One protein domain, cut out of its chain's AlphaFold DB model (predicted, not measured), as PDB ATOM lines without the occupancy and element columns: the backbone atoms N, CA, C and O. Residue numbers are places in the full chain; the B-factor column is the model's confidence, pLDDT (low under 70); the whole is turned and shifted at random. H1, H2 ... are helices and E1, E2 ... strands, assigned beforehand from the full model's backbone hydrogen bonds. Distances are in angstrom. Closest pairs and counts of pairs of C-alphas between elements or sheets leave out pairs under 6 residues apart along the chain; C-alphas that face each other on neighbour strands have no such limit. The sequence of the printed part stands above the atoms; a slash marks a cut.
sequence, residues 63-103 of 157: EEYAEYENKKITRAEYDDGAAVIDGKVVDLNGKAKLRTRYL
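What this domain is: This is residues 63 to 103 of the 157 residues of an uncharacterized protein of Ruminococcus sp. AM58-7XD (UniProt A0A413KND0). A strongly twisted sheet of three antiparallel strands, E2, E1 and E5, has the short helix H1 on one face, and the small hairpin E3 and E4 makes the far end of the long axis from the end of E5. The printed part has 41 residues, with E1, E2, H1, E3, E4 and E5 in chain order; the class is mostly strand. It is compact, with a radius of gyration of the C-alphas of 9.7 A, yet elongated, spanning 30 by 18 by 17 A.

How they stand to each other: Start at inner strand E1, residues 63 to 68, antiparallel at 150 degrees to edge strand E5, residues 97 to 102; look for N 65 and O 99, 2.9 A apart. Edge strand E2, residues 71 to 74, forms a hairpin with E1, where N 73 and O 66 are 2.9 A apart. The sheet is only just strongly twisted, its C-alphas up to 4.2 A off the best plane. H1, residues 75 to 80, stands up from it at 51 degrees, with a height over the sheet of 8.3 A; every O i to N i+4 pair in H1 is within hydrogen-bond range. The closest C-alphas of H1 and E1 are those of Arg 75 and Tyr 65, 4.7 A. E3, residues 82 to 85, and E4, residues 88 to 91, form an antiparallel hairpin, with N 83 and O 90 2.9 A apart. E3 and E5 are apart.

Where its parts are: Find C-alpha 63 at (4.380, 40.130, 26.509); from there E1 runs 16.3 A to C-alpha 68. E2 covers 10.1 A, H1 8.8 A, E3 9.3 A and E4 9.8 A. E5 runs 16.9 A to C-alpha 102 at (0.774, 40.725, 31.865).

The domain as a whole: The C-alphas of Lys 88 and Tyr 102 are farthest apart, 29.7 A. The printed part has no cut, its five links between elements are tight, and no printed residue is under 70 in pLDDT.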
ATOM      1  N   GLU A  63       3.837  40.799  27.687       95.38
ATOM      2  CA  GLU A  63       4.380  40.130  26.509       95.38
ATOM      3  C   GLU A  63       3.255  39.832  25.524       95.38
ATOM      4  O   GLU A  63       2.183  39.362  25.919       95.38
ATOM      5  N   GLU A  64       3.530  40.025  24.237       96.94
ATOM      6  CA  GLU A  64       2.693  39.506  23.160       96.94
ATOM      7  C   GLU A  64       3.356  38.301  22.501       96.94
ATOM      8  O   GLU A  64       4.570  38.260  22.295       96.94
ATOM      9  N   TYR A  65       2.557  37.316  22.121       97.12
ATOM     10  CA  TYR A  65       2.996  36.145  21.371       97.12
ATOM     11  C   TYR A  65       1.838  35.602  20.543       97.12
ATOM     12  O   TYR A  65       0.705  36.044  20.703       97.12
ATOM     13  N   ALA A  66       2.079  34.624  19.675       96.94
ATOM     14  CA  ALA A  66       0.982  33.907  19.038       96.94
ATOM     15  C   ALA A  66       1.061  32.400  19.273       96.94
ATOM     16  O   ALA A  66       2.137  31.815  19.378       96.94
ATOM     17  N   GLU A  67      -0.106  31.768  19.351       96.00
ATOM     18  CA  GLU A  67      -0.243  30.315  19.359       96.00
ATOM     19  C   GLU A  67      -0.466  29.813  17.929       96.00
ATOM     20  O   GLU A  67      -1.437  30.198  17.270       96.00
ATOM     21  N   TYR A  68       0.395  28.910  17.464       96.62
ATOM     22  CA  TYR A  68       0.259  28.206  16.191       96.62
ATOM     23  C   TYR A  68       0.525  26.715  16.407       96.62
ATOM     24  O   TYR A  68       1.605  26.334  16.845       96.62
ATOM     25  N   GLU A  69      -0.474  25.865  16.147       93.31
ATOM     26  CA  GLU A  69      -0.371  24.399  16.287       93.31
ATOM     27  C   GLU A  69       0.240  23.933  17.630       93.31
ATOM     28  O   GLU A  69       1.091  23.047  17.681       93.31
ATOM     29  N   ASN A  70      -0.216  24.530  18.740       90.31
ATOM     30  CA  ASN A  70       0.274  24.304  20.114       90.31
ATOM     31  C   ASN A  70       1.720  24.754  20.384       90.31
ATOM     32  O   ASN A  70       2.273  24.445  21.440       90.31
ATOM     33  N   LYS A  71       2.330  25.501  19.466       94.12
ATOM     34  CA  LYS A  71       3.608  26.178  19.674       94.12
ATOM     35  C   LYS A  71       3.377  27.659  19.908       94.12
ATOM     36  O   LYS A  71       2.436  28.245  19.375       94.12
ATOM     37  N   LYS A  72       4.254  28.252  20.711       95.75
ATOM     38  CA  LYS A  72       4.339  29.700  20.852       95.75
ATOM     39  C   LYS A  72       5.341  30.216  19.828       95.75
ATOM     40  O   LYS A  72       6.419  29.642  19.699       95.75
ATOM     41  N   ILE A  73       4.966  31.269  19.125       97.12
ATOM     42  CA  ILE A  73       5.824  32.012  18.202       97.12
ATOM     43  C   ILE A  73       5.845  33.475  18.634       97.12
ATOM     44  O   ILE A  73       4.932  33.944  19.325       97.12
ATOM     45  N   THR A  74       6.891  34.190  18.249       97.38
ATOM     46  CA  THR A  74       7.049  35.605  18.593       97.38
ATOM     47  C   THR A  74       5.984  36.470  17.915       97.38
ATOM     48  O   THR A  74       5.401  36.107  16.890       97.38
ATOM     49  N   ARG A  75       5.745  37.663  18.473       97.38
ATOM     50  CA  ARG A  75       4.887  38.688  17.863       97.38
ATOM     51  C   ARG A  75       5.365  39.064  16.456       97.38
ATOM     52  O   ARG A  75       4.523  39.283  15.590       97.38
ATOM     53  N   ALA A  76       6.683  39.104  16.249       97.31
ATOM     54  CA  ALA A  76       7.300  39.418  14.964       97.31
ATOM     55  C   ALA A  76       6.999  38.340  13.910       97.31
ATOM     56  O   ALA A  76       6.525  38.663  12.830       97.31
ATOM     57  N   GLU A  77       7.157  37.058  14.253       97.69
ATOM     58  CA  GLU A  77       6.788  35.952  13.354       97.69
ATOM     59  C   GLU A  77       5.290  35.959  13.003       97.69
ATOM     60  O   GLU A  77       4.902  35.665  11.872       97.69
ATOM     61  N   TYR A  78       4.428  36.325  13.958       97.50
ATOM     62  CA  TYR A  78       3.000  36.501  13.684       97.50
ATOM     63  C   TYR A  78       2.731  37.638  12.681       97.50
ATOM     64  O   TYR A  78       1.929  37.437  11.770       97.50
ATOM     65  N   ASP A  79       3.412  38.786  12.803       97.38
ATOM     66  CA  ASP A  79       3.307  39.900  11.840       97.38
ATOM     67  C   ASP A  79       3.821  39.530  10.448       97.38
ATOM     68  O   ASP A  79       3.201  39.891   9.447       97.38
ATOM     69  N   ASP A  80       4.924  38.787  10.381       96.94
ATOM     70  CA  ASP A  80       5.520  38.346   9.120       96.94
ATOM     71  C   ASP A  80       4.646  37.305   8.398       96.94
ATOM     72  O   ASP A  80       4.816  37.055   7.203       96.94
ATOM     73  N   GLY A  81       3.709  36.671   9.112       97.50
ATOM     74  CA  GLY A  81       2.887  35.582   8.590       97.50
ATOM     75  C   GLY A  81       3.651  34.264   8.419       97.50
ATOM     76  O   GLY A  81       3.107  33.316   7.852       97.50
ATOM     77  N   ALA A  82       4.884  34.172   8.928       97.38
ATOM     78  CA  ALA A  82       5.738  32.991   8.870       97.38
ATOM     79  C   ALA A  82       6.576  32.854  10.153       97.38
ATOM     80  O   ALA A  82       6.995  33.846  10.735       97.38
ATOM     81  N   ALA A  83       6.861  31.619  10.573       97.62
ATOM     82  CA  ALA A  83       7.658  31.337  11.772       97.62
ATOM     83  C   ALA A  83       8.723  30.263  11.523       97.62
ATOM     84  O   ALA A  83       8.559  29.411  10.643       97.62
ATOM     85  N   VAL A  84       9.795  30.261  12.322       96.06
ATOM     86  CA  VAL A  84      10.789  29.177  12.308       96.06
ATOM     87  C   VAL A  84      10.401  28.125  13.340       96.06
ATOM     88  O   VAL A  84      10.619  28.273  14.538       96.06
ATOM     89  N   ILE A  85       9.863  27.008  12.862       94.25
ATOM     90  CA  ILE A  85       9.394  25.906  13.696       94.25
ATOM     91  C   ILE A  85      10.249  24.672  13.411       94.25
ATOM     92  O   ILE A  85      10.340  24.213  12.275       94.25
ATOM     93  N   ASP A  86      10.896  24.137  14.450       91.62
ATOM     94  CA  ASP A  86      11.819  22.993  14.358       91.62
ATOM     95  C   ASP A  86      12.897  23.183  13.268       91.62
ATOM     96  O   ASP A  86      13.239  22.263  12.521       91.62
ATOM     97  N   GLY A  87      13.409  24.414  13.146       94.69
ATOM     98  CA  GLY A  87      14.443  24.787  12.175       94.69
ATOM     99  C   GLY A  87      13.950  24.974  10.736       94.69
ATOM    100  O   GLY A  87      14.775  25.109   9.833       94.69
ATOM    101  N   LYS A  88      12.634  24.982  10.492       96.19
ATOM    102  CA  LYS A  88      12.043  25.199   9.164       96.19
ATOM    103  C   LYS A  88      11.150  26.428   9.161       96.19
ATOM    104  O   LYS A  88      10.394  26.642  10.100       96.19
ATOM    105  N   VAL A  89      11.202  27.191   8.074       97.00
ATOM    106  CA  VAL A  89      10.253  28.283   7.837       97.00
ATOM    107  C   VAL A  89       8.894  27.680   7.492       97.00
ATOM    108  O   VAL A  89       8.788  26.869   6.570       97.00
ATOM    109  N   VAL A  90       7.869  28.067   8.245       97.56
ATOM    110  CA  VAL A  90       6.484  27.616   8.096       97.56
ATOM    111  C   VAL A  90       5.596  28.828   7.854       97.56
ATOM    112  O   VAL A  90       5.624  29.777   8.632       97.56
ATOM    113  N   ASP A  91       4.791  28.778   6.794       97.38
ATOM    114  CA  ASP A  91       3.749  29.768   6.518       97.38
ATOM    115  C   ASP A  91       2.561  29.562   7.475       97.38
ATOM    116  O   ASP A  91       1.941  28.489   7.527       97.38
ATOM    117  N   LEU A  92       2.226  30.604   8.234       97.31
ATOM    118  CA  LEU A  92       1.173  30.561   9.245       97.31
ATOM    119  C   LEU A  92      -0.229  30.549   8.626       97.31
ATOM    120  O   LEU A  92      -1.180  30.131   9.291       97.31
ATOM    121  N   ASN A  93      -0.380  30.986   7.370       95.25
ATOM    122  CA  ASN A  93      -1.643  31.033   6.630       95.25
ATOM    123  C   ASN A  93      -2.787  31.714   7.414       95.25
ATOM    124  O   ASN A  93      -3.941  31.287   7.346       95.25
ATOM    125  N   GLY A  94      -2.461  32.719   8.237       94.38
ATOM    126  CA  GLY A  94      -3.419  33.425   9.098       94.38
ATOM    127  C   GLY A  94      -4.053  32.579  10.213       94.38
ATOM    128  O   GLY A  94      -5.061  32.983  10.784       94.38
ATOM    129  N   LYS A  95      -3.511  31.393  10.523       97.12
ATOM    130  CA  LYS A  95      -4.074  30.483  11.544       97.12
ATOM    131  C   LYS A  95      -3.545  30.730  12.954       97.12
ATOM    132  O   LYS A  95      -4.121  30.218  13.916       97.12
ATOM    133  N   ALA A  96      -2.430  31.445  13.069       97.38
ATOM    134  CA  ALA A  96      -1.847  31.804  14.350       97.38
ATOM    135  C   ALA A  96      -2.784  32.752  15.115       97.38
ATOM    136  O   ALA A  96      -3.488  33.562  14.515       97.38
ATOM    137  N   LYS A  97      -2.827  32.627  16.442       96.38
ATOM    138  CA  LYS A  97      -3.724  33.414  17.294       96.38
ATOM    139  C   LYS A  97      -2.913  34.269  18.252       96.38
ATOM    140  O   LYS A  97      -2.242  33.709  19.115       96.38
ATOM    141  N   LEU A  98      -3.019  35.588  18.119       96.38
ATOM    142  CA  LEU A  98      -2.345  36.537  19.000       96.38
ATOM    143  C   LEU A  98      -2.829  36.391  20.451       96.38
ATOM    144  O   LEU A  98      -4.006  36.115  20.715       96.38
ATOM    145  N   ARG A  99      -1.890  36.542  21.377       96.44
ATOM    146  CA  ARG A  99      -2.074  36.499  22.819       96.44
ATOM    147  C   ARG A  99      -1.264  37.603  23.465       96.44
ATOM    148  O   ARG A  99      -0.109  37.807  23.099       96.44
ATOM    149  N   THR A 100      -1.849  38.207  24.483       96.19
ATOM    150  CA  THR A 100      -1.192  39.181  25.349       96.19
ATOM    151  C   THR A 100      -1.265  38.677  26.775       96.19
ATOM    152  O   THR A 100      -2.282  38.123  27.185       96.19
ATOM    153  N   ARG A 101      -0.190  38.828  27.544       94.75
ATOM    154  CA  ARG A 101      -0.180  38.459  28.961       94.75
ATOM    155  C   ARG A 101       0.629  39.446  29.779       94.75
ATOM    156  O   ARG A 101       1.686  39.896  29.347       94.75
ATOM    157  N   TYR A 102       0.158  39.740  30.980       96.06
ATOM    158  CA  TYR A 102       0.774  40.725  31.865       96.06
ATOM    159  C   TYR A 102       1.725  40.031  32.839       96.06
ATOM    160  O   TYR A 102       1.304  39.155  33.591       96.06
ATOM    161  N   LEU A 103       3.007  40.404  32.829       95.56
ATOM    162  CA  LEU A 103       4.024  39.816  33.716       95.56
ATOM    163  C   LEU A 103       4.106  40.515  35.074       95.56
ATOM    164  O   LEU A 103       4.707  40.006  36.018       95.56
TER     165      LEU A 103